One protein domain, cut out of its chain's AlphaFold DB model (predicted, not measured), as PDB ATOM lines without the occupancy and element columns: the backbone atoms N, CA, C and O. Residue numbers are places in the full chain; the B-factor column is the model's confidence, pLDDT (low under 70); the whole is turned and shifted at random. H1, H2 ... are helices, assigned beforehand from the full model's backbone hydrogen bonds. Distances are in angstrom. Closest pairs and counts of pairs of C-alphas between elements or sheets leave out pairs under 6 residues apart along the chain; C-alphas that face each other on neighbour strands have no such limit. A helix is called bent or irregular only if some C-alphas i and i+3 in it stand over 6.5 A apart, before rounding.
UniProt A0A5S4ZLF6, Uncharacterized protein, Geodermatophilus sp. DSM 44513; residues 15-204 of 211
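AT A GLANCE: This is residues 15 to 204 of the 211 residues of an uncharacterized protein of Geodermatophilus sp. DSM 44513 (UniProt A0A5S4ZLF6). Six long helices form an up-and-down bundle: H5 runs through the middle, and H1, H2, H3, H4 and H7 make a ring round it. The short H6 sits at one end of the bundle, and the long H1 to H2 link loops out at that same end. The printed part has 190 residues, with seven named helices, H1 to H7 in order, and no named strand: all helix. It is compact, with a radius of gyration of the C-alphas of 16.4 A and spans of 51 by 34 by 28 A.

HOW THE PARTS SIT: H1, residues 15 to 32, touches the hub H5, residues 140 to 167, at a shallow tilt of 13 degrees, the same way; their closest C-alphas, Thr 25 and Pro 156, are 4.0 A apart. H1 forms a hairpin with H2, residues 53 to 74; the closest C-alphas, Ile 17 and Leu 73, are 6.7 A apart. H3, residues 81 to 107, touches H5, closest at C-alphas 102 and 161, 3.7 A. H4, residues 117 to 138, touches H7, residues 181 to 203, at a steep tilt of 38 degrees, closest at C-alphas 129 and 199, 4.6 A. H6, residues 173 to 179, is close to but not clearly touching H5, closest at C-alphas 177 and 167, 5.9 A. H1 and H3 are apart. Every O i to N i+4 pair is within hydrogen-bond range in H1, H2, H3 and H6; H4 has 12 of 18, H5 21 of 24, H7 17 of 19.

IN THESE COORDINATES: H1 spans 25.4 A from C-alpha 15 at (-1.385, 14.033, 10.849), H2 30.7 A, H3 38.9 A, H4 32.2 A, H5 39.6 A, H6 10.4 A, and H7 31.4 A to C-alpha 203 at (1.021, -2.034, 3.830). H4 is irregular: C-alphas 134 and 137 are 7.2 A apart.

THE WHOLE: The C-alphas farthest apart, Arg 137 and Pro 171, are 52.2 A apart. The printed part has no cut; the H1 to H2 link is long. The model's pLDDT is under 70 at residues 109 to 117, 169 to 173 and 175 to 177.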
ATOM      1  N   VAL A  15      -1.136  12.707  11.441       89.56
ATOM      2  CA  VAL A  15      -1.385  14.033  10.849       89.56
ATOM      3  C   VAL A  15      -0.272  15.019  11.200       89.56
ATOM      4  O   VAL A  15       0.209  15.729  10.327       89.56
ATOM      5  N   GLY A  16       0.194  15.020  12.452       92.19
ATOM      6  CA  GLY A  16       1.298  15.884  12.871       92.19
ATOM      7  C   GLY A  16       2.613  15.524  12.176       92.19
ATOM      8  O   GLY A  16       3.356  16.414  11.783       92.19
ATOM      9  N   ILE A  17       2.879  14.232  11.953       92.75
ATOM     10  CA  ILE A  17       4.071  13.782  11.211       92.75
ATOM     11  C   ILE A  17       3.998  14.234   9.750       92.75
ATOM     12  O   ILE A  17       4.970  14.772   9.228       92.75
ATOM     13  N   ALA A  18       2.840  14.060   9.106       91.19
ATOM     14  CA  ALA A  18       2.623  14.514   7.736       91.19
ATOM     15  C   ALA A  18       2.761  16.041   7.607       91.19
ATOM     16  O   ALA A  18       3.383  16.516   6.662       91.19
ATOM     17  N   ALA A  19       2.249  16.802   8.580       92.81
ATOM     18  CA  ALA A  19       2.399  18.254   8.619       92.81
ATOM     19  C   ALA A  19       3.872  18.675   8.747       92.81
ATOM     20  O   ALA A  19       4.319  19.541   8.003       92.81
ATOM     21  N   VAL A  20       4.650  18.029   9.625       95.50
ATOM     22  CA  VAL A  20       6.096  18.296   9.741       95.50
ATOM     23  C   VAL A  20       6.825  17.953   8.443       95.50
ATOM     24  O   VAL A  20       7.641  18.750   7.989       95.50
ATOM     25  N   ALA A  21       6.509  16.819   7.809       94.44
ATOM     26  CA  ALA A  21       7.091  16.464   6.516       94.44
ATOM     27  C   ALA A  21       6.784  17.530   5.451       94.44
ATOM     28  O   ALA A  21       7.695  17.965   4.750       94.44
ATOM     29  N   ALA A  22       5.536  18.001   5.366       92.62
ATOM     30  CA  ALA A  22       5.135  19.048   4.430       92.62
ATOM     31  C   ALA A  22       5.856  20.380   4.697       92.62
ATOM     32  O   ALA A  22       6.371  20.992   3.763       92.62
ATOM     33  N   LEU A  23       5.952  20.798   5.964       95.50
ATOM     34  CA  LEU A  23       6.656  22.021   6.363       95.50
ATOM     35  C   LEU A  23       8.146  21.959   6.017       95.50
ATOM     36  O   LEU A  23       8.665  22.882   5.395       95.50
ATOM     37  N   LEU A  24       8.823  20.862   6.367       96.25
ATOM     38  CA  LEU A  24      10.234  20.666   6.027       96.25
ATOM     39  C   LEU A  24      10.447  20.604   4.514       96.25
ATOM     40  O   LEU A  24      11.437  21.130   4.024       96.25
ATOM     41  N   THR A  25       9.510  20.011   3.772       94.50
ATOM     42  CA  THR A  25       9.565  19.947   2.304       94.50
ATOM     43  C   THR A  25       9.462  21.336   1.685       94.50
ATOM     44  O   THR A  25      10.281  21.687   0.840       94.50
ATOM     45  N   GLY A  26       8.502  22.153   2.129       93.12
ATOM     46  CA  GLY A  26       8.366  23.534   1.661       93.12
ATOM     47  C   GLY A  26       9.577  24.397   2.026       93.12
ATOM     48  O   GLY A  26      10.075  25.148   1.188       93.12
ATOM     49  N   ALA A  27      10.098  24.245   3.248       94.50
ATOM     50  CA  ALA A  27      11.310  24.934   3.683       94.50
ATOM     51  C   ALA A  27      12.526  24.524   2.840       94.50
ATOM     52  O   ALA A  27      13.244  25.391   2.356       94.50
ATOM     53  N   ALA A  28      12.724  23.227   2.603       95.00
ATOM     54  CA  ALA A  28      13.819  22.712   1.787       95.00
ATOM     55  C   ALA A  28      13.724  23.167   0.322       95.00
ATOM     56  O   ALA A  28      14.734  23.570  -0.246       95.00
ATOM     57  N   ALA A  29      12.520  23.179  -0.261       92.69
ATOM     58  CA  ALA A  29      12.291  23.721  -1.601       92.69
ATOM     59  C   ALA A  29      12.645  25.214  -1.676       92.69
ATOM     60  O   ALA A  29      13.348  25.646  -2.584       92.69
ATOM     61  N   THR A  30      12.204  25.995  -0.686       91.12
ATOM     62  CA  THR A  30      12.486  27.437  -0.618       91.12
ATOM     63  C   THR A  30      13.978  27.699  -0.451       91.12
ATOM     64  O   THR A  30      14.533  28.536  -1.151       91.12
ATOM     65  N   VAL A  31      14.638  26.967   0.453       93.44
ATOM     66  CA  VAL A  31      16.079  27.086   0.693       93.44
ATOM     67  C   VAL A  31      16.851  26.696  -0.559       93.44
ATOM     68  O   VAL A  31      17.706  27.462  -0.976       93.44
ATOM     69  N   GLY A  32      16.547  25.560  -1.190       91.25
ATOM     70  CA  GLY A  32      17.242  25.107  -2.400       91.25
ATOM     71  C   GLY A  32      17.128  26.075  -3.574       91.25
ATOM     72  O   GLY A  32      18.060  26.174  -4.362       91.25
ATOM     73  N   ALA A  33      16.037  26.839  -3.646       90.19
ATOM     74  CA  ALA A  33      15.828  27.818  -4.700       90.19
ATOM     75  C   ALA A  33      16.757  29.041  -4.599       90.19
ATOM     76  O   ALA A  33      16.893  29.761  -5.576       90.19
ATOM     77  N   LEU A  34      17.433  29.286  -3.467       89.62
ATOM     78  CA  LEU A  34      18.188  30.526  -3.204       89.62
ATOM     79  C   LEU A  34      19.468  30.737  -4.048       89.62
ATOM     80  O   LEU A  34      20.235  31.648  -3.743       89.62
ATOM     81  N   GLY A  35      19.701  29.946  -5.101       86.44
ATOM     82  CA  GLY A  35      20.809  30.154  -6.042       86.44
ATOM     83  C   GLY A  35      22.171  29.800  -5.448       86.44
ATOM     84  O   GLY A  35      23.084  30.624  -5.415       86.44
ATOM     85  N   TRP A  36      22.301  28.577  -4.931       90.81
ATOM     86  CA  TRP A  36      23.544  28.108  -4.315       90.81
ATOM     87  C   TRP A  36      24.660  27.897  -5.348       90.81
ATOM     88  O   TRP A  36      24.370  27.535  -6.488       90.81
ATOM     89  N   PRO A  37      25.941  28.056  -4.963       91.25
ATOM     90  CA  PRO A  37      27.060  27.786  -5.862       91.25
ATOM     91  C   PRO A  37      27.033  26.344  -6.396       91.25
ATOM     92  O   PRO A  37      26.979  25.382  -5.622       91.25
ATOM     93  N   ALA A  38      27.083  26.194  -7.718       89.81
ATOM     94  CA  ALA A  38      27.014  24.891  -8.369       89.81
ATOM     95  C   ALA A  38      28.336  24.109  -8.212       89.81
ATOM     96  O   ALA A  38      29.410  24.700  -8.349       89.81
ATOM     97  N   PRO A  39      28.285  22.796  -7.926       90.81
ATOM     98  CA  PRO A  39      29.439  21.909  -8.051       90.81
ATOM     99  C   PRO A  39      29.897  21.731  -9.500       90.81
ATOM    100  O   PRO A  39      29.110  21.896 -10.433       90.81
ATOM    101  N   GLU A  40      31.150  21.316  -9.683       88.81
ATOM    102  CA  GLU A  40      31.675  20.977 -11.005       88.81
ATOM    103  C   GLU A  40      31.286  19.546 -11.389       88.81
ATOM    104  O   GLU A  40      31.414  18.598 -10.604       88.81
ATOM    105  N   ARG A  41      30.812  19.368 -12.624       87.56
ATOM    106  CA  ARG A  41      30.500  18.046 -13.164       87.56
ATOM    107  C   ARG A  41      31.744  17.427 -13.789       87.56
ATOM    108  O   ARG A  41      32.373  18.020 -14.660       87.56
ATOM    109  N   THR A  42      32.043  16.185 -13.420       86.38
ATOM    110  CA  THR A  42      33.141  15.415 -14.016       86.38
ATOM    111  C   THR A  42      32.615  14.210 -14.790       86.38
ATOM    112  O   THR A  42      31.537  13.682 -14.517       86.38
ATOM    113  N   LEU A  43      33.375  13.757 -15.791       82.94
ATOM    114  CA  LEU A  43      33.022  12.582 -16.605       82.94
ATOM    115  C   LEU A  43      33.602  11.266 -16.057       82.94
ATOM    116  O   LEU A  43      33.448  10.216 -16.676       82.94
ATOM    117  N   SER A  44      34.278  11.302 -14.908       81.62
ATOM    118  CA  SER A  44      34.943  10.147 -14.304       81.62
ATOM    119  C   SER A  44      34.613  10.012 -12.812       81.62
ATOM    120  O   SER A  44      34.204  10.962 -12.145       81.62
ATOM    121  N   GLY A  45      34.765   8.798 -12.274       81.62
ATOM    122  CA  GLY A  45      34.545   8.518 -10.853       81.62
ATOM    123  C   GLY A  45      33.103   8.769 -10.397       81.62
ATOM    124  O   GLY A  45      32.165   8.204 -10.954       81.62
ATOM    125  N   TRP A  46      32.940   9.598  -9.362       81.50
ATOM    126  CA  TRP A  46      31.645   9.906  -8.746       81.50
ATOM    127  C   TRP A  46      30.820  10.943  -9.528       81.50
ATOM    128  O   TRP A  46      29.686  11.189  -9.157       81.50
ATOM    129  N   GLN A  47      31.316  11.496 -10.639       85.69
ATOM    130  CA  GLN A  47      30.606  12.445 -11.525       85.69
ATOM    131  C   GLN A  47      30.395  13.874 -10.987       85.69
ATOM    132  O   GLN A  47      29.982  14.748 -11.749       85.69
ATOM    133  N   VAL A  48      30.694  14.139  -9.711       88.12
ATOM    134  CA  VAL A  48      30.702  15.489  -9.123       88.12
ATOM    135  C   VAL A  48      32.039  15.733  -8.432       88.12
ATOM    136  O   VAL A  48      32.502  14.877  -7.671       88.12
ATOM    137  N   ALA A  49      32.645  16.889  -8.684       87.31
ATOM    138  CA  ALA A  49      33.850  17.375  -8.023       87.31
ATOM    139  C   ALA A  49      33.618  18.768  -7.420       87.31
ATOM    140  O   ALA A  49      32.610  19.422  -7.690       87.31
ATOM    141  N   ASP A  50      34.543  19.176  -6.549       89.00
ATOM    142  CA  ASP A  50      34.646  20.542  -6.022       89.00
ATOM    143  C   ASP A  50      33.328  21.124  -5.491       89.00
ATOM    144  O   ASP A  50      32.981  22.276  -5.736       89.00
ATOM    145  N   VAL A  51      32.581  20.309  -4.733       92.25
ATOM    146  CA  VAL A  51      31.300  20.703  -4.132       92.25
ATOM    147  C   VAL A  51      31.512  21.919  -3.225       92.25
ATOM    148  O   VAL A  51      32.185  21.795  -2.194       92.25
ATOM    149  N   PRO A  52      30.911  23.083  -3.539       94.75
ATOM    150  CA  PRO A  52      31.115  24.279  -2.745       94.75
ATOM    151  C   PRO A  52      30.647  24.068  -1.298       94.75
ATOM    152  O   PRO A  52      29.569  23.497  -1.081       94.75
ATOM    153  N   PRO A  53      31.392  24.567  -0.289       95.88
ATOM    154  CA  PRO A  53      31.044  24.363   1.116       95.88
ATOM    155  C   PRO A  53      29.628  24.826   1.466       95.88
ATOM    156  O   PRO A  53      28.954  24.180   2.260       95.88
ATOM    157  N   ALA A  54      29.147  25.911   0.847       95.06
ATOM    158  CA  ALA A  54      27.794  26.422   1.065       95.06
ATOM    159  C   ALA A  54      26.712  25.405   0.651       95.06
ATOM    160  O   ALA A  54      25.815  25.102   1.436       95.06
ATOM    161  N   THR A  55      26.838  24.818  -0.539       94.38
ATOM    162  CA  THR A  55      25.906  23.807  -1.062       94.38
ATOM    163  C   THR A  55      25.953  22.536  -0.226       94.38
ATOM    164  O   THR A  55      24.911  21.999   0.158       94.38
ATOM    165  N   LEU A  56      27.159  22.095   0.150       95.69
ATOM    166  CA  LEU A  56      27.333  20.952   1.042       95.69
ATOM    167  C   LEU A  56      26.664  21.187   2.406       95.69
ATOM    168  O   LEU A  56      25.968  20.302   2.903       95.69
ATOM    169  N   LEU A  57      26.836  22.374   2.997       97.44
ATOM    170  CA  LEU A  57      26.229  22.739   4.280       97.44
ATOM    171  C   LEU A  57      24.701  22.745   4.217       97.44
ATOM    172  O   LEU A  57      24.057  22.296   5.162       97.44
ATOM    173  N   VAL A  58      24.112  23.207   3.117       96.94
ATOM    174  CA  VAL A  58      22.652  23.219   2.934       96.94
ATOM    175  C   VAL A  58      22.094  21.808   2.815       96.94
ATOM    176  O   VAL A  58      21.104  21.480   3.476       96.94
ATOM    177  N   VAL A  59      22.745  20.948   2.028       97.12
ATOM    178  CA  VAL A  59      22.343  19.542   1.874       97.12
ATOM    179  C   VAL A  59      22.498  18.791   3.195       97.12
ATOM    180  O   VAL A  59      21.542  18.173   3.669       97.12
ATOM    181  N   ALA A  60      23.665  18.892   3.836       97.81
ATOM    182  CA  ALA A  60      23.932  18.244   5.117       97.81
ATOM    183  C   ALA A  60      23.017  18.781   6.229       97.81
ATOM    184  O   ALA A  60      22.453  18.003   6.994       97.81
ATOM    185  N   GLY A  61      22.809  20.096   6.294       98.12
ATOM    186  CA  GLY A  61      21.917  20.734   7.259       98.12
ATOM    187  C   GLY A  61      20.473  20.268   7.101       98.12
ATOM    188  O   GLY A  61      19.853  19.846   8.078       98.12
ATOM    189  N   THR A  62      19.958  20.245   5.869       98.06
ATOM    190  CA  THR A  62      18.609  19.736   5.576       98.06
ATOM    191  C   THR A  62      18.477  18.263   5.959       98.06
ATOM    192  O   THR A  62      17.483  17.878   6.581       98.06
ATOM    193  N   ALA A  63      19.490  17.444   5.656       97.88
ATOM    194  CA  ALA A  63      19.522  16.036   6.039       97.88
ATOM    195  C   ALA A  63      19.487  15.854   7.560       97.88
ATOM    196  O   ALA A  63      18.670  15.083   8.063       97.88
ATOM    197  N   LEU A  64      20.328  16.585   8.297       98.25
ATOM    198  CA  LEU A  64      20.416  16.503   9.755       98.25
ATOM    199  C   LEU A  64      19.121  16.958  10.431       98.25
ATOM    200  O   LEU A  64      18.621  16.258  11.313       98.25
ATOM    201  N   VAL A  65      18.542  18.084  10.000       98.31
ATOM    202  CA  VAL A  65      17.267  18.591  10.534       98.31
ATOM    203  C   VAL A  65      16.144  17.586  10.285       98.31
ATOM    204  O   VAL A  65      15.395  17.250  11.205       98.31
ATOM    205  N   SER A  66      16.058  17.054   9.065       97.81
ATOM    206  CA  SER A  66      15.031  16.079   8.692       97.81
ATOM    207  C   SER A  66      15.191  14.763   9.457       97.81
ATOM    208  O   SER A  66      14.216  14.221   9.982       97.81
ATOM    209  N   LEU A  67      16.425  14.272   9.599       98.06
ATOM    210  CA  LEU A  67      16.749  13.068  10.363       98.06
ATOM    211  C   LEU A  67      16.426  13.228  11.853       98.06
ATOM    212  O   LEU A  67      15.836  12.330  12.461       98.06
ATOM    213  N   ALA A  68      16.777  14.372  12.442       97.81
ATOM    214  CA  ALA A  68      16.472  14.685  13.834       97.81
ATOM    215  C   ALA A  68      14.955  14.739  14.063       97.81
ATOM    216  O   ALA A  68      14.446  14.070  14.969       97.81
ATOM    217  N   ALA A  69      14.219  15.447  13.201       97.06
ATOM    218  CA  ALA A  69      12.761  15.515  13.257       97.06
ATOM    219  C   ALA A  69      12.127  14.120  13.142       97.06
ATOM    220  O   ALA A  69      11.299  13.740  13.973       97.06
ATOM    221  N   ALA A  70      12.564  13.317  12.170       96.38
ATOM    222  CA  ALA A  70      12.088  11.951  11.987       96.38
ATOM    223  C   ALA A  70      12.363  11.083  13.225       96.38
ATOM    224  O   ALA A  70      11.473  10.374  13.690       96.38
ATOM    225  N   THR A  71      13.553  11.187  13.817       96.50
ATOM    226  CA  THR A  71      13.933  10.432  15.023       96.50
ATOM    227  C   THR A  71      13.047  10.789  16.218       96.50
ATOM    228  O   THR A  71      12.555   9.894  16.913       96.50
ATOM    229  N   VAL A  72      12.779  12.081  16.434       96.19
ATOM    230  CA  VAL A  72      11.910  12.571  17.520       96.19
ATOM    231  C   VAL A  72      10.459  12.118  17.328       96.19
ATOM    232  O   VAL A  72       9.803  11.704  18.289       96.19
ATOM    233  N   LEU A  73       9.955  12.164  16.093       94.06
ATOM    234  CA  LEU A  73       8.575  11.803  15.762       94.06
ATOM    235  C   LEU A  73       8.344  10.286  15.780       94.06
ATOM    236  O   LEU A  73       7.332   9.809  16.303       94.06
ATOM    237  N   VAL A  74       9.286   9.510  15.238       93.75
ATOM    238  CA  VAL A  74       9.197   8.046  15.164       93.75
ATOM    239  C   VAL A  74       9.524   7.396  16.495       93.75
ATOM    240  O   VAL A  74       8.933   6.367  16.811       93.75
ATOM    241  N   ARG A  75      10.421   7.982  17.297       94.06
ATOM    242  CA  ARG A  75      10.937   7.400  18.545       94.06
ATOM    243  C   ARG A  75      11.378   5.943  18.337       94.06
ATOM    244  O   ARG A  75      10.755   5.040  18.908       94.06
ATOM    245  N   PRO A  76      12.416   5.682  17.523       92.31
ATOM    246  CA  PRO A  76      12.811   4.325  17.137       92.31
ATOM    247  C   PRO A  76      13.115   3.412  18.336       92.31
ATOM    248  O   PRO A  76      12.852   2.220  18.259       92.31
ATOM    249  N   ALA A  77      13.537   3.967  19.478       92.69
ATOM    250  CA  ALA A  77      13.726   3.232  20.736       92.69
ATOM    251  C   ALA A  77      12.449   2.561  21.289       92.69
ATOM    252  O   ALA A  77      12.529   1.682  22.137       92.69
ATOM    253  N   THR A  78      11.267   2.971  20.819       91.69
ATOM    254  CA  THR A  78       9.972   2.369  21.191       91.69
ATOM    255  C   THR A  78       9.527   1.258  20.236       91.69
ATOM    256  O   THR A  78       8.452   0.689  20.413       91.69
ATOM    257  N   LEU A  79      10.304   0.983  19.186       90.50
ATOM    258  CA  LEU A  79      10.045  -0.090  18.230       90.50
ATOM    259  C   LEU A  79      10.793  -1.366  18.650       90.50
ATOM    260  O   LEU A  79      11.810  -1.282  19.337       90.50
ATOM    261  N   PRO A  80      10.352  -2.551  18.193       91.56
ATOM    262  CA  PRO A  80      11.168  -3.759  18.278       91.56
ATOM    263  C   PRO A  80      12.556  -3.533  17.660       91.56
ATOM    264  O   PRO A  80      12.660  -2.891  16.613       91.56
ATOM    265  N   ALA A  81      13.610  -4.091  18.264       93.81
ATOM    266  CA  ALA A  81      15.002  -3.810  17.887       93.81
ATOM    267  C   ALA A  81      15.293  -4.011  16.386       93.81
ATOM    268  O   ALA A  81      15.908  -3.160  15.751       93.81
ATOM    269  N   TRP A  82      14.785  -5.092  15.789       92.94
ATOM    270  CA  TRP A  82      14.941  -5.376  14.357       92.94
ATOM    271  C   TRP A  82      14.232  -4.347  13.458       92.94
ATOM    272  O   TRP A  82      14.740  -3.989  12.395       92.94
ATOM    273  N   ALA A  83      13.076  -3.832  13.887       92.44
ATOM    274  CA  ALA A  83      12.328  -2.819  13.148       92.44
ATOM    275  C   ALA A  83      13.005  -1.449  13.267       92.44
ATOM    276  O   ALA A  83      13.098  -0.728  12.277       92.44
ATOM    277  N   ALA A  84      13.531  -1.117  14.452       95.12
ATOM    278  CA  ALA A  84      14.350   0.072  14.661       95.12
ATOM    279  C   ALA A  84      15.623   0.035  13.802       95.12
ATOM    280  O   ALA A  84      15.936   1.021  13.142       95.12
ATOM    281  N   ALA A  85      16.318  -1.108  13.753       96.25
ATOM    282  CA  ALA A  85      17.498  -1.297  12.912       96.25
ATOM    283  C   ALA A  85      17.166  -1.149  11.419       96.25
ATOM    284  O   ALA A  85      17.858  -0.430  10.707       96.25
ATOM    285  N   THR A  86      16.066  -1.762  10.960       95.62
ATOM    286  CA  THR A  86      15.604  -1.625   9.566       95.62
ATOM    287  C   THR A  86      15.260  -0.171   9.236       95.62
ATOM    288  O   THR A  86      15.623   0.326   8.174       95.62
ATOM    289  N   TRP A  87      14.587   0.529  10.154       96.31
ATOM    290  CA  TRP A  87      14.251   1.940   9.988       96.31
ATOM    291  C   TRP A  87      15.506   2.812   9.880       96.31
ATOM    292  O   TRP A  87      15.615   3.583   8.931       96.31
ATOM    293  N   TRP A  88      16.474   2.644  10.789       97.81
ATOM    294  CA  TRP A  88      17.745   3.370  10.739       97.81
ATOM    295  C   TRP A  88      18.507   3.101   9.448       97.81
ATOM    296  O   TRP A  88      18.928   4.048   8.793       97.81
ATOM    297  N   LEU A  89      18.636   1.831   9.056       97.38
ATOM    298  CA  LEU A  89      19.318   1.444   7.824       97.38
ATOM    299  C   LEU A  89      18.719   2.162   6.608       97.38
ATOM    300  O   LEU A  89      19.442   2.781   5.834       97.38
ATOM    301  N   LEU A  90      17.393   2.113   6.463       96.75
ATOM    302  CA  LEU A  90      16.700   2.694   5.314       96.75
ATOM    303  C   LEU A  90      16.731   4.221   5.321       96.75
ATOM    304  O   LEU A  90      16.896   4.830   4.266       96.75
ATOM    305  N   VAL A  91      16.588   4.848   6.488       96.12
ATOM    306  CA  VAL A  91      16.642   6.306   6.604       96.12
ATOM    307  C   VAL A  91      18.054   6.826   6.335       96.12
ATOM    308  O   VAL A  91      18.199   7.776   5.574       96.12
ATOM    309  N   LEU A  92      19.097   6.192   6.878       97.50
ATOM    310  CA  LEU A  92      20.485   6.580   6.611       97.50
ATOM    311  C   LEU A  92      20.864   6.355   5.143       97.50
ATOM    312  O   LEU A  92      21.472   7.230   4.529       97.50
ATOM    313  N   ALA A  93      20.440   5.232   4.553       96.62
ATOM    314  CA  ALA A  93      20.607   4.990   3.122       96.62
ATOM    315  C   ALA A  93      19.889   6.058   2.280       96.62
ATOM    316  O   ALA A  93      20.445   6.540   1.298       96.62
ATOM    317  N   SER A  94      18.688   6.478   2.693       95.06
ATOM    318  CA  SER A  94      17.938   7.548   2.024       95.06
ATOM    319  C   SER A  94      18.633   8.903   2.146       95.06
ATOM    320  O   SER A  94      18.696   9.627   1.160       95.06
ATOM    321  N   VAL A  95      19.184   9.239   3.320       96.88
ATOM    322  CA  VAL A  95      19.977  10.464   3.525       96.88
ATOM    323  C   VAL A  95      21.167  10.492   2.577       96.88
ATOM    324  O   VAL A  95      21.371  11.490   1.893       96.88
ATOM    325  N   PHE A  96      21.928   9.399   2.515       95.44
ATOM    326  CA  PHE A  96      23.087   9.310   1.636       95.44
ATOM    327  C   PHE A  96      22.681   9.424   0.163       95.44
ATOM    328  O   PHE A  96      23.205  10.270  -0.557       95.44
ATOM    329  N   ALA A  97      21.708   8.623  -0.274       93.94
ATOM    330  CA  ALA A  97      21.301   8.571  -1.670       93.94
ATOM    331  C   ALA A  97      20.659   9.880  -2.153       93.94
ATOM    332  O   ALA A  97      21.008  10.374  -3.221       93.94
ATOM    333  N   LEU A  98      19.754  10.471  -1.366       94.44
ATOM    334  CA  LEU A  98      19.100  11.729  -1.729       94.44
ATOM    335  C   LEU A  98      20.012  12.939  -1.532       94.44
ATOM    336  O   LEU A  98      19.919  13.885  -2.307       94.44
ATOM    337  N   GLY A  99      20.905  12.913  -0.541       95.31
ATOM    338  CA  GLY A  99      21.935  13.936  -0.382       95.31
ATOM    339  C   GLY A  99      22.891  13.947  -1.574       95.31
ATOM    340  O   GLY A  99      23.137  15.003  -2.151       95.31
ATOM    341  N   TRP A 100      23.344  12.765  -2.007       93.75
ATOM    342  CA  TRP A 100      24.127  12.625  -3.233       93.75
ATOM    343  C   TRP A 100      23.344  13.092  -4.463       93.75
ATOM    344  O   TRP A 100      23.854  13.882  -5.250       93.75
ATOM    345  N   ASN A 101      22.081  12.675  -4.592       91.75
ATOM    346  CA  ASN A 101      21.205  13.115  -5.675       91.75
ATOM    347  C   ASN A 101      21.044  14.641  -5.706       91.75
ATOM    348  O   ASN A 101      21.028  15.214  -6.788       91.75
ATOM    349  N   ALA A 102      20.936  15.305  -4.553       93.50
ATOM    350  CA  ALA A 102      20.807  16.757  -4.473       93.50
ATOM    351  C   ALA A 102      22.085  17.479  -4.926       93.50
ATOM    352  O   ALA A 102      22.005  18.434  -5.693       93.50
ATOM    353  N   VAL A 103      23.256  16.989  -4.508       93.00
ATOM    354  CA  VAL A 103      24.556  17.510  -4.959       93.00
ATOM    355  C   VAL A 103      24.749  17.283  -6.458       93.00
ATOM    356  O   VAL A 103      25.148  18.197  -7.171       93.00
ATOM    357  N   PHE A 104      24.406  16.092  -6.948       90.75
ATOM    358  CA  PHE A 104      24.432  15.773  -8.372       90.75
ATOM    359  C   PHE A 104      23.486  16.672  -9.171       90.75
ATOM    360  O   PHE A 104      23.889  17.245 -10.172       90.75
ATOM    361  N   SER A 105      22.262  16.866  -8.684       89.69
ATOM    362  CA  SER A 105      21.262  17.741  -9.303       89.69
ATOM    363  C   SER A 105      21.731  19.196  -9.374       89.69
ATOM    364  O   SER A 105      21.505  19.855 -10.380       89.69
ATOM    365  N   ALA A 106      22.434  19.686  -8.348       90.06
ATOM    366  CA  ALA A 106      23.024  21.025  -8.352       90.06
ATOM    367  C   ALA A 106      24.143  21.196  -9.395       90.06
ATOM    368  O   ALA A 106      24.416  22.317  -9.810       90.06
ATOM    369  N   ALA A 107      24.805  20.102  -9.789       88.88
ATOM    370  CA  ALA A 107      25.862  20.100 -10.800       88.88
ATOM    371  C   ALA A 107      25.321  19.968 -12.238       88.88
ATOM    372  O   ALA A 107      26.083  20.091 -13.197       88.88
ATOM    373  N   LEU A 108      24.028  19.668 -12.405       85.19
ATOM    374  CA  LEU A 108      23.393  19.526 -13.711       85.19
ATOM    375  C   LEU A 108      22.889  20.873 -14.239       85.19
ATOM    376  O   LEU A 108      22.367  21.709 -13.495       85.19
ATOM    377  N   SER A 109      22.981  21.031 -15.560       68.56
ATOM    378  CA  SER A 109      22.210  22.031 -16.298       68.56
ATOM    379  C   SER A 109      20.827  21.460 -16.638       68.56
ATOM    380  O   SER A 109      20.681  20.249 -16.810       68.56
ATOM    381  N   THR A 110      19.794  22.297 -16.761       61.53
ATOM    382  CA  THR A 110      18.437  21.839 -17.128       61.53
ATOM    383  C   THR A 110      18.346  21.194 -18.517       61.53
ATOM    384  O   THR A 110      17.326  20.587 -18.834       61.53
ATOM    385  N   ASP A 111      19.411  21.275 -19.318       62.97
ATOM    386  CA  ASP A 111      19.506  20.685 -20.656       62.97
ATOM    387  C   ASP A 111      19.975  19.213 -20.639       62.97
ATOM    388  O   ASP A 111      19.890  18.512 -21.653       62.97
ATOM    389  N   ASP A 112      20.426  18.701 -19.487       60.66
ATOM    390  CA  ASP A 112      21.021  17.368 -19.349       60.66
ATOM    391  C   ASP A 112      19.980  16.240 -19.156       60.66
ATOM    392  O   ASP A 112      19.946  15.537 -18.144       60.66
ATOM    393  N   GLY A 113      19.174  16.001 -20.194       57.66
ATOM    394  CA  GLY A 113      18.501  14.719 -20.440       57.66
ATOM    395  C   GLY A 113      17.184  14.440 -19.689       57.66
ATOM    396  O   GLY A 113      16.764  15.171 -18.793       57.66
ATOM    397  N   PRO A 114      16.464  13.370 -20.086       56.06
ATOM    398  CA  PRO A 114      15.121  13.101 -19.590       56.06
ATOM    399  C   PRO A 114      15.131  12.608 -18.141       56.06
ATOM    400  O   PRO A 114      15.752  11.602 -17.793       56.06
ATOM    401  N   VAL A 115      14.336  13.274 -17.308       64.69
ATOM    402  CA  VAL A 115      14.004  12.839 -15.949       64.69
ATOM    403  C   VAL A 115      13.309  11.484 -16.030       64.69
ATOM    404  O   VAL A 115      12.203  11.394 -16.559       64.69
ATOM    405  N   ILE A 116      13.920  10.429 -15.484       69.69
ATOM    406  CA  ILE A 116      13.294   9.102 -15.399       69.69
ATOM    407  C   ILE A 116      12.508   9.018 -14.076       69.69
ATOM    408  O   ILE A 116      13.112   8.851 -13.008       69.69
ATOM    409  N   PRO A 117      11.163   9.108 -14.090       67.62
ATOM    410  CA  PRO A 117      10.369   9.255 -12.865       67.62
ATOM    411  C   PRO A 117      10.416   8.019 -11.960       67.62
ATOM    412  O   PRO A 117      10.334   8.126 -10.739       67.62
ATOM    413  N   VAL A 118      10.592   6.836 -12.555       71.81
ATOM    414  CA  VAL A 118      10.569   5.548 -11.844       71.81
ATOM    415  C   VAL A 118      11.735   5.417 -10.861       71.81
ATOM    416  O   VAL A 118      11.538   4.926  -9.753       71.81
ATOM    417  N   PHE A 119      12.933   5.900 -11.209       77.88
ATOM    418  CA  PHE A 119      14.075   5.852 -10.289       77.88
ATOM    419  C   PHE A 119      13.868   6.765  -9.079       77.88
ATOM    420  O   PHE A 119      14.174   6.382  -7.954       77.88
ATOM    421  N   HIS A 120      13.253   7.928  -9.291       80.81
ATOM    422  CA  HIS A 120      12.935   8.881  -8.232       80.81
ATOM    423  C   HIS A 120      11.921   8.318  -7.228       80.81
ATOM    424  O   HIS A 120      12.033   8.562  -6.026       80.81
ATOM    425  N   TRP A 121      10.977   7.496  -7.698       86.00
ATOM    426  CA  TRP A 121      10.021   6.812  -6.827       86.00
ATOM    427  C   TRP A 121      10.692   5.814  -5.890       86.00
ATOM    428  O   TRP A 121      10.208   5.626  -4.778       86.00
ATOM    429  N   LEU A 122      11.802   5.182  -6.286       89.44
ATOM    430  CA  LEU A 122      12.471   4.199  -5.429       89.44
ATOM    431  C   LEU A 122      12.933   4.821  -4.104       89.44
ATOM    432  O   LEU A 122      12.807   4.179  -3.062       89.44
ATOM    433  N   PHE A 123      13.382   6.080  -4.121       86.31
ATOM    434  CA  PHE A 123      13.875   6.773  -2.927       86.31
ATOM    435  C   PHE A 123      12.792   7.081  -1.890       86.31
ATOM    436  O   PHE A 123      13.103   7.242  -0.713       86.31
ATOM    437  N   THR A 124      11.525   7.157  -2.292       87.56
ATOM    438  CA  THR A 124      10.401   7.470  -1.395       87.56
ATOM    439  C   THR A 124       9.538   6.238  -1.122       87.56
ATOM    440  O   THR A 124       9.147   5.999   0.021       87.56
ATOM    441  N   LEU A 125       9.301   5.409  -2.143       90.88
ATOM    442  CA  LEU A 125       8.484   4.200  -2.084       90.88
ATOM    443  C   LEU A 125       9.137   3.100  -1.247       90.88
ATOM    444  O   LEU A 125       8.513   2.591  -0.319       90.88
ATOM    445  N   VAL A 126      10.370   2.705  -1.583       94.38
ATOM    446  CA  VAL A 126      11.037   1.535  -0.987       94.38
ATOM    447  C   VAL A 126      11.206   1.674   0.527       94.38
ATOM    448  O   VAL A 126      10.764   0.763   1.236       94.38
ATOM    449  N   PRO A 127      11.770   2.772   1.074       92.50
ATOM    450  CA  PRO A 127      11.936   2.884   2.519       92.50
ATOM    451  C   PRO A 127      10.586   2.874   3.248       92.50
ATOM    452  O   PRO A 127      10.429   2.149   4.233       92.50
ATOM    453  N   ALA A 128       9.585   3.594   2.735       94.06
ATOM    454  CA  ALA A 128       8.256   3.637   3.337       94.06
ATOM    455  C   ALA A 128       7.550   2.273   3.298       94.06
ATOM    456  O   ALA A 128       6.946   1.857   4.292       94.06
ATOM    457  N   LEU A 129       7.648   1.564   2.172       94.94
ATOM    458  CA  LEU A 129       7.048   0.248   1.971       94.94
ATOM    459  C   LEU A 129       7.682  -0.785   2.902       94.94
ATOM    460  O   LEU A 129       6.962  -1.470   3.626       94.94
ATOM    461  N   VAL A 130       9.014  -0.877   2.928       95.94
ATOM    462  CA  VAL A 130       9.726  -1.867   3.749       95.94
ATOM    463  C   VAL A 130       9.475  -1.609   5.235       95.94
ATOM    464  O   VAL A 130       9.089  -2.533   5.952       95.94
ATOM    465  N   VAL A 131       9.594  -0.361   5.704       94.38
ATOM    466  CA  VAL A 131       9.284  -0.015   7.105       94.38
ATOM    467  C   VAL A 131       7.820  -0.311   7.437       94.38
ATOM    468  O   VAL A 131       7.529  -0.883   8.492       94.38
ATOM    469  N   GLY A 132       6.888   0.047   6.550       92.38
ATOM    470  CA  GLY A 132       5.463  -0.195   6.760       92.38
ATOM    471  C   GLY A 132       5.117  -1.686   6.820       92.38
ATOM    472  O   GLY A 132       4.349  -2.099   7.692       92.38
ATOM    473  N   LEU A 133       5.720  -2.515   5.960       94.06
ATOM    474  CA  LEU A 133       5.557  -3.974   5.977       94.06
ATOM    475  C   LEU A 133       6.081  -4.576   7.282       94.06
ATOM    476  O   LEU A 133       5.393  -5.392   7.895       94.06
ATOM    477  N   GLN A 134       7.251  -4.133   7.734       93.50
ATOM    478  CA  GLN A 134       7.857  -4.584   8.986       93.50
ATOM    479  C   GLN A 134       6.972  -4.240  10.190       93.50
ATOM    480  O   GLN A 134       6.675  -5.088  11.031       93.50
ATOM    481  N   LEU A 135       6.448  -3.017  10.249       92.31
ATOM    482  CA  LEU A 135       5.634  -2.560  11.375       92.31
ATOM    483  C   LEU A 135       4.159  -2.967  11.296       92.31
ATOM    484  O   LEU A 135       3.405  -2.688  12.229       92.31
ATOM    485  N   ARG A 136       3.731  -3.677  10.246       91.31
ATOM    486  CA  ARG A 136       2.316  -4.039  10.061       91.31
ATOM    487  C   ARG A 136       1.738  -4.876  11.199       91.31
ATOM    488  O   ARG A 136       0.572  -4.716  11.545       91.31
ATOM    489  N   ARG A 137       2.559  -5.746  11.799       87.75
ATOM    490  CA  ARG A 137       2.166  -6.601  12.936       87.75
ATOM    491  C   ARG A 137       2.122  -5.838  14.263       87.75
ATOM    492  O   ARG A 137       1.451  -6.280  15.182       87.75
ATOM    493  N   ALA A 138       2.791  -4.688  14.347       87.69
ATOM    494  CA  ALA A 138       2.802  -3.820  15.526       87.69
ATOM    495  C   ALA A 138       1.601  -2.846  15.572       87.69
ATOM    496  O   ALA A 138       1.511  -2.011  16.470       87.69
ATOM    497  N   GLY A 139       0.676  -2.945  14.609       89.12
ATOM    498  CA  GLY A 139      -0.555  -2.157  14.544       89.12
ATOM    499  C   GLY A 139      -0.469  -0.919  13.646       89.12
ATOM    500  O   GLY A 139       0.606  -0.415  13.314       89.12
ATOM    501  N   ALA A 140      -1.638  -0.395  13.262       89.00
ATOM    502  CA  ALA A 140      -1.764   0.688  12.280       89.00
ATOM    503  C   ALA A 140      -1.015   1.971  12.682       89.00
ATOM    504  O   ALA A 140      -0.423   2.635  11.835       89.00
ATOM    505  N   ARG A 141      -0.994   2.308  13.979       89.56
ATOM    506  CA  ARG A 141      -0.293   3.500  14.477       89.56
ATOM    507  C   ARG A 141       1.225   3.376  14.339       89.56
ATOM    508  O   ARG A 141       1.863   4.348  13.946       89.56
ATOM    509  N   ALA A 142       1.795   2.205  14.629       90.31
ATOM    510  CA  ALA A 142       3.229   1.958  14.481       90.31
ATOM    511  C   ALA A 142       3.639   1.973  13.003       90.31
ATOM    512  O   ALA A 142       4.603   2.652  12.656       90.31
ATOM    513  N   LEU A 143       2.852   1.313  12.145       92.31
ATOM    514  CA  LEU A 143       3.022   1.324  10.690       92.31
ATOM    515  C   LEU A 143       3.035   2.749  10.139       92.31
ATOM    516  O   LEU A 143       4.009   3.144   9.505       92.31
ATOM    517  N   LEU A 144       1.983   3.532  10.408       92.00
ATOM    518  CA  LEU A 144       1.876   4.895   9.884       92.00
ATOM    519  C   LEU A 144       2.997   5.779  10.415       92.00
ATOM    520  O   LEU A 144       3.595   6.521   9.647       92.00
ATOM    521  N   ARG A 145       3.318   5.674  11.708       93.31
ATOM    522  CA  ARG A 145       4.413   6.438  12.308       93.31
ATOM    523  C   ARG A 145       5.752   6.117  11.645       93.31
ATOM    524  O   ARG A 145       6.474   7.043  11.308       93.31
ATOM    525  N   GLY A 146       6.077   4.840  11.446       92.19
ATOM    526  CA  GLY A 146       7.333   4.439  10.812       92.19
ATOM    527  C   GLY A 146       7.404   4.846   9.341       92.19
ATOM    528  O   GLY A 146       8.382   5.470   8.937       92.19
ATOM    529  N   ALA A 147       6.357   4.552   8.564       93.38
ATOM    530  CA  ALA A 147       6.302   4.881   7.140       93.38
ATOM    531  C   ALA A 147       6.336   6.400   6.906       93.38
ATOM    532  O   ALA A 147       7.194   6.886   6.173       93.38
ATOM    533  N   LEU A 148       5.486   7.175   7.591       92.94
ATOM    534  CA  LEU A 148       5.514   8.641   7.503       92.94
ATOM    535  C   LEU A 148       6.821   9.220   8.054       92.94
ATOM    536  O   LEU A 148       7.304  10.226   7.552       92.94
ATOM    537  N   GLY A 149       7.433   8.562   9.038       93.69
ATOM    538  CA  GLY A 149       8.754   8.918   9.536       93.69
ATOM    539  C   GLY A 149       9.847   8.876   8.472       93.69
ATOM    540  O   GLY A 149      10.723   9.732   8.479       93.69
ATOM    541  N   THR A 150       9.784   7.929   7.528       95.69
ATOM    542  CA  THR A 150      10.711   7.930   6.380       95.69
ATOM    543  C   THR A 150      10.463   9.121   5.453       95.69
ATOM    544  O   THR A 150      11.418   9.736   4.990       95.69
ATOM    545  N   ALA A 151       9.200   9.525   5.270       94.00
ATOM    546  CA  ALA A 151       8.822  10.676   4.450       94.00
ATOM    547  C   ALA A 151       9.319  12.016   5.005       94.00
ATOM    548  O   ALA A 151       9.633  12.916   4.231       94.00
ATOM    549  N   VAL A 152       9.432  12.137   6.334       96.88
ATOM    550  CA  VAL A 152      10.027  13.311   7.000       96.88
ATOM    551  C   VAL A 152      11.480  13.525   6.562       96.88
ATOM    552  O   VAL A 152      11.955  14.649   6.619       96.88
ATOM    553  N   VAL A 153      12.170  12.479   6.093       97.12
ATOM    554  CA  VAL A 153      13.543  12.559   5.571       97.12
ATOM    555  C   VAL A 153      13.573  12.629   4.053       97.12
ATOM    556  O   VAL A 153      14.280  13.459   3.485       97.12
ATOM    557  N   THR A 154      12.815  11.760   3.386       96.00
ATOM    558  CA  THR A 154      12.925  11.608   1.937       96.00
ATOM    559  C   THR A 154      12.315  12.783   1.180       96.00
ATOM    560  O   THR A 154      12.924  13.242   0.218       96.00
ATOM    561  N   LEU A 155      11.166  13.322   1.610       95.25
ATOM    562  CA  LEU A 155      10.501  14.414   0.888       95.25
ATOM    563  C   LEU A 155      11.295  15.730   0.923       95.25
ATOM    564  O   LEU A 155      11.471  16.310  -0.149       95.25
ATOM    565  N   PRO A 156      11.836  16.193   2.072       96.81
ATOM    566  CA  PRO A 156      12.622  17.424   2.089       96.81
ATOM    567  C   PRO A 156      13.904  17.333   1.267       96.81
ATOM    568  O   PRO A 156      14.206  18.255   0.518       96.81
ATOM    569  N   LEU A 157      14.638  16.217   1.345       96.06
ATOM    570  CA  LEU A 157      15.860  16.039   0.552       96.06
ATOM    571  C   LEU A 157      15.573  15.912  -0.946       96.06
ATOM    572  O   LEU A 157      16.326  16.430  -1.766       96.06
ATOM    573  N   PHE A 158      14.464  15.264  -1.302       93.44
ATOM    574  CA  PHE A 158      14.007  15.192  -2.682       93.44
ATOM    575  C   PHE A 158      13.649  16.577  -3.232       93.44
ATOM    576  O   PHE A 158      14.141  16.961  -4.291       93.44
ATOM    577  N   ALA A 159      12.842  17.344  -2.494       93.62
ATOM    578  CA  ALA A 159      12.476  18.707  -2.866       93.62
ATOM    579  C   ALA A 159      13.693  19.630  -2.959       93.62
ATOM    580  O   ALA A 159      13.767  20.436  -3.880       93.62
ATOM    581  N   LEU A 160      14.658  19.483  -2.044       94.50
ATOM    582  CA  LEU A 160      15.911  20.228  -2.090       94.50
ATOM    583  C   LEU A 160      16.675  19.953  -3.388       94.50
ATOM    584  O   LEU A 160      17.102  20.896  -4.043       94.50
ATOM    585  N   GLY A 161      16.832  18.682  -3.770       92.31
ATOM    586  CA  GLY A 161      17.533  18.318  -5.004       92.31
ATOM    587  C   GLY A 161      16.876  18.909  -6.252       92.31
ATOM    588  O   GLY A 161      17.570  19.458  -7.104       92.31
ATOM    589  N   TRP A 162      15.542  18.881  -6.318       90.44
ATOM    590  CA  TRP A 162      14.789  19.523  -7.401       90.44
ATOM    591  C   TRP A 162      14.942  21.038  -7.422       90.44
ATOM    592  O   TRP A 162      15.190  21.606  -8.481       90.44
ATOM    593  N   ALA A 163      14.832  21.686  -6.264       90.44
ATOM    594  CA  ALA A 163      15.005  23.127  -6.167       90.44
ATOM    595  C   ALA A 163      16.406  23.548  -6.635       90.44
ATOM    596  O   ALA A 163      16.525  24.471  -7.439       90.44
ATOM    597  N   LEU A 164      17.444  22.816  -6.210       90.62
ATOM    598  CA  LEU A 164      18.823  23.046  -6.638       90.62
ATOM    599  C   LEU A 164      18.977  22.910  -8.159       90.62
ATOM    600  O   LEU A 164      19.539  23.814  -8.775       90.62
ATOM    601  N   LEU A 165      18.401  21.862  -8.764       87.62
ATOM    602  CA  LEU A 165      18.396  21.667 -10.220       87.62
ATOM    603  C   LEU A 165      17.735  22.829 -10.966       87.62
ATOM    604  O   LEU A 165      18.235  23.290 -11.981       87.62
ATOM    605  N   THR A 166      16.586  23.303 -10.485       84.25
ATOM    606  CA  THR A 166      15.864  24.395 -11.158       84.25
ATOM    607  C   THR A 166      16.520  25.758 -10.942       84.25
ATOM    608  O   THR A 166      16.351  26.658 -11.761       84.25
ATOM    609  N   SER A 167      17.282  25.919  -9.854       83.75
ATOM    610  CA  SER A 167      17.962  27.174  -9.529       83.75
ATOM    611  C   SER A 167      19.229  27.408 -10.353       83.75
ATOM    612  O   SER A 167      19.577  28.563 -10.589       83.75
ATOM    613  N   SER A 168      19.892  26.348 -10.835       73.94
ATOM    614  CA  SER A 168      21.150  26.459 -11.591       73.94
ATOM    615  C   SER A 168      20.983  27.114 -12.969       73.94
ATOM    616  O   SER A 168      21.952  27.637 -13.515       73.94
ATOM    617  N   GLY A 169      19.760  27.135 -13.515       64.38
ATOM    618  CA  GLY A 169      19.445  27.705 -14.829       64.38
ATOM    619  C   GLY A 169      18.762  29.078 -14.821       64.38
ATOM    620  O   GLY A 169      18.449  29.584 -15.896       64.38
ATOM    621  N   SER A 170      18.486  29.686 -13.657       64.62
ATOM    622  CA  SER A 170      17.688  30.922 -13.580       64.62
ATOM    623  C   SER A 170      18.566  32.183 -13.484       64.62
ATOM    624  O   SER A 170      19.216  32.389 -12.459       64.62
ATOM    625  N   PRO A 171      18.589  33.060 -14.508       59.88
ATOM    626  CA  PRO A 171      19.373  34.298 -14.485       59.88
ATOM    627  C   PRO A 171      18.763  35.409 -13.605       59.88
ATOM    628  O   PRO A 171      19.433  36.399 -13.317       59.88
ATOM    629  N   ASP A 172      17.517  35.250 -13.140       64.00
ATOM    630  CA  ASP A 172      16.679  36.352 -12.634       64.00
ATOM    631  C   ASP A 172      16.735  36.574 -11.105       64.00
ATOM    632  O   ASP A 172      15.814  37.140 -10.500       64.00
ATOM    633  N   GLY A 173      17.814  36.144 -10.447       67.56
ATOM    634  CA  GLY A 173      18.027  36.357  -9.010       67.56
ATOM    635  C   GLY A 173      16.919  35.768  -8.116       67.56
ATOM    636  O   GLY A 173      16.276  34.772  -8.448       67.56
ATOM    637  N   LEU A 174      16.682  36.381  -6.947       70.19
ATOM    638  CA  LEU A 174      15.789  35.841  -5.905       70.19
ATOM    639  C   LEU A 174      14.316  35.712  -6.351       70.19
ATOM    640  O   LEU A 174      13.614  34.798  -5.925       70.19
ATOM    641  N   SER A 175      13.830  36.611  -7.209       67.69
ATOM    642  CA  SER A 175      12.453  36.572  -7.716       67.69
ATOM    643  C   SER A 175      12.213  35.411  -8.680       67.69
ATOM    644  O   SER A 175      11.190  34.737  -8.564       67.69
ATOM    645  N   GLY A 176      13.160  35.145  -9.589       67.56
ATOM    646  CA  GLY A 176      13.088  34.000 -10.502       67.56
ATOM    647  C   GLY A 176      13.221  32.669  -9.762       67.56
ATOM    648  O   GLY A 176      12.461  31.737 -10.014       67.56
ATOM    649  N   ALA A 177      14.111  32.622  -8.769       68.56
ATOM    650  CA  ALA A 177      14.269  31.496  -7.855       68.56
ATOM    651  C   ALA A 177      12.957  31.104  -7.149       68.56
ATOM    652  O   ALA A 177      12.541  29.943  -7.174       68.56
ATOM    653  N   LEU A 178      12.267  32.072  -6.539       73.25
ATOM    654  CA  LEU A 178      11.036  31.802  -5.790       73.25
ATOM    655  C   LEU A 178       9.851  31.432  -6.696       73.25
ATOM    656  O   LEU A 178       8.959  30.699  -6.263       73.25
ATOM    657  N   ALA A 179       9.859  31.871  -7.956       75.31
ATOM    658  CA  ALA A 179       8.850  31.485  -8.941       75.31
ATOM    659  C   ALA A 179       8.899  29.987  -9.305       75.31
ATOM    660  O   ALA A 179       7.876  29.442  -9.712       75.31
ATOM    661  N   GLY A 180      10.038  29.306  -9.105       73.12
ATOM    662  CA  GLY A 180      10.196  27.858  -9.329       73.12
ATOM    663  C   GLY A 180       9.733  26.967  -8.165       73.12
ATOM    664  O   GLY A 180       9.635  25.742  -8.303       73.12
ATOM    665  N   VAL A 181       9.409  27.553  -7.006       79.88
ATOM    666  CA  VAL A 181       8.957  26.801  -5.821       79.88
ATOM    667  C   VAL A 181       7.641  26.045  -6.069       79.88
ATOM    668  O   VAL A 181       7.579  24.866  -5.713       79.88
ATOM    669  N   PRO A 182       6.596  26.631  -6.693       82.94
ATOM    670  CA  PRO A 182       5.363  25.908  -7.004       82.94
ATOM    671  C   PRO A 182       5.594  24.663  -7.867       82.94
ATOM    672  O   PRO A 182       5.010  23.614  -7.587       82.94
ATOM    673  N   ASP A 183       6.482  24.744  -8.861       82.19
ATOM    674  CA  ASP A 183       6.819  23.605  -9.717       82.19
ATOM    675  C   ASP A 183       7.590  22.534  -8.946       82.19
ATOM    676  O   ASP A 183       7.240  21.355  -9.018       82.19
ATOM    677  N   THR A 184       8.551  22.929  -8.109       81.31
ATOM    678  CA  THR A 184       9.263  22.003  -7.212       81.31
ATOM    679  C   THR A 184       8.300  21.275  -6.273       81.31
ATOM    680  O   THR A 184       8.382  20.054  -6.095       81.31
ATOM    681  N   VAL A 185       7.346  22.002  -5.684       80.81
ATOM    682  CA  VAL A 185       6.314  21.429  -4.810       80.81
ATOM    683  C   VAL A 185       5.416  20.476  -5.593       80.81
ATOM    684  O   VAL A 185       5.133  19.377  -5.114       80.81
ATOM    685  N   ARG A 186       5.004  20.841  -6.812       83.88
ATOM    686  CA  ARG A 186       4.187  19.989  -7.685       83.88
ATOM    687  C   ARG A 186       4.916  18.699  -8.060       83.88
ATOM    688  O   ARG A 186       4.342  17.618  -7.927       83.88
ATOM    689  N   VAL A 187       6.173  18.792  -8.489       80.81
ATOM    690  CA  VAL A 187       7.006  17.631  -8.833       80.81
ATOM    691  C   VAL A 187       7.209  16.746  -7.607       80.81
ATOM    692  O   VAL A 187       7.022  15.534  -7.692       80.81
ATOM    693  N   THR A 188       7.483  17.331  -6.441       82.38
ATOM    694  CA  THR A 188       7.618  16.583  -5.182       82.38
ATOM    695  C   THR A 188       6.306  15.918  -4.761       82.38
ATOM    696  O   THR A 188       6.310  14.787  -4.271       82.38
ATOM    697  N   ALA A 189       5.160  16.560  -4.986       84.19
ATOM    698  CA  ALA A 189       3.861  15.954  -4.724       84.19
ATOM    699  C   ALA A 189       3.646  14.707  -5.598       84.19
ATOM    700  O   ALA A 189       3.276  13.648  -5.090       84.19
ATOM    701  N   VAL A 190       3.944  14.792  -6.896       83.19
ATOM    702  CA  VAL A 190       3.753  13.668  -7.827       83.19
ATOM    703  C   VAL A 190       4.792  12.565  -7.616       83.19
ATOM    704  O   VAL A 190       4.437  11.391  -7.579       83.19
ATOM    705  N   LEU A 191       6.070  12.911  -7.465       82.44
ATOM    706  CA  LEU A 191       7.167  11.937  -7.415       82.44
ATOM    707  C   LEU A 191       7.528  11.472  -6.002       82.44
ATOM    708  O   LEU A 191       8.205  10.459  -5.849       82.44
ATOM    709  N   GLY A 192       7.082  12.187  -4.972       80.62
ATOM    710  CA  GLY A 192       7.341  11.849  -3.576       80.62
ATOM    711  C   GLY A 192       6.092  11.418  -2.814       80.62
ATOM    712  O   GLY A 192       6.086  10.364  -2.178       80.62
ATOM    713  N   VAL A 193       5.013  12.203  -2.879       85.00
ATOM    714  CA  VAL A 193       3.808  11.931  -2.073       85.00
ATOM    715  C   VAL A 193       2.996  10.769  -2.642       85.00
ATOM    716  O   VAL A 193       2.558   9.913  -1.877       85.00
ATOM    717  N   VAL A 194       2.826  10.672  -3.965       87.19
ATOM    718  CA  VAL A 194       2.107   9.542  -4.590       87.19
ATOM    719  C   VAL A 194       2.727   8.180  -4.232       87.19
ATOM    720  O   VAL A 194       1.998   7.347  -3.686       87.19
ATOM    721  N   PRO A 195       4.034   7.918  -4.447       82.12
ATOM    722  CA  PRO A 195       4.638   6.647  -4.045       82.12
ATOM    723  C   PRO A 195       4.529   6.382  -2.540       82.12
ATOM    724  O   PRO A 195       4.276   5.248  -2.134       82.12
ATOM    725  N   LEU A 196       4.626   7.412  -1.696       85.31
ATOM    726  CA  LEU A 196       4.413   7.259  -0.256       85.31
ATOM    727  C   LEU A 196       2.989   6.780   0.068       85.31
ATOM    728  O   LEU A 196       2.805   5.865   0.876       85.31
ATOM    729  N   LEU A 197       1.975   7.374  -0.566       89.69
ATOM    730  CA  LEU A 197       0.581   6.962  -0.399       89.69
ATOM    731  C   LEU A 197       0.365   5.524  -0.881       89.69
ATOM    732  O   LEU A 197      -0.326   4.763  -0.203       89.69
ATOM    733  N   LEU A 198       1.004   5.129  -1.986       90.00
ATOM    734  CA  LEU A 198       0.983   3.751  -2.480       90.00
ATOM    735  C   LEU A 198       1.624   2.777  -1.480       90.00
ATOM    736  O   LEU A 198       1.024   1.747  -1.177       90.00
ATOM    737  N   ALA A 199       2.782   3.111  -0.902       89.12
ATOM    738  CA  ALA A 199       3.420   2.302   0.141       89.12
ATOM    739  C   ALA A 199       2.518   2.136   1.374       89.12
ATOM    740  O   ALA A 199       2.342   1.028   1.892       89.12
ATOM    741  N   VAL A 200       1.907   3.225   1.842       87.94
ATOM    742  CA  VAL A 200       0.979   3.186   2.980       87.94
ATOM    743  C   VAL A 200      -0.258   2.349   2.646       87.94
ATOM    744  O   VAL A 200      -0.676   1.532   3.465       87.94
ATOM    745  N   ALA A 201      -0.834   2.503   1.455       89.62
ATOM    746  CA  ALA A 201      -1.987   1.721   1.021       89.62
ATOM    747  C   ALA A 201      -1.659   0.221   0.919       89.62
ATOM    748  O   ALA A 201      -2.406  -0.602   1.444       89.62
ATOM    749  N   ALA A 202      -0.512  -0.135   0.333       89.69
ATOM    750  CA  ALA A 202      -0.069  -1.520   0.164       89.69
ATOM    751  C   ALA A 202       0.243  -2.230   1.495       89.69
ATOM    752  O   ALA A 202       0.128  -3.453   1.607       89.69
ATOM    753  N   THR A 203       0.636  -1.475   2.524       88.19
ATOM    754  CA  THR A 203       1.021  -2.034   3.830       88.19
ATOM    755  C   THR A 203      -0.157  -2.226   4.775       88.19
ATOM    756  O   THR A 203      -0.065  -3.071   5.680       88.19
ATOM    757  N   ARG A 204      -1.277  -1.521   4.551       84.12
ATOM    758  CA  ARG A 204      -2.493  -1.662   5.360       84.12
ATOM    759  C   ARG A 204      -2.953  -3.125   5.390       84.12
ATOM    760  O   ARG A 204      -2.967  -3.789   4.352       84.12
TER     761      ARG A 204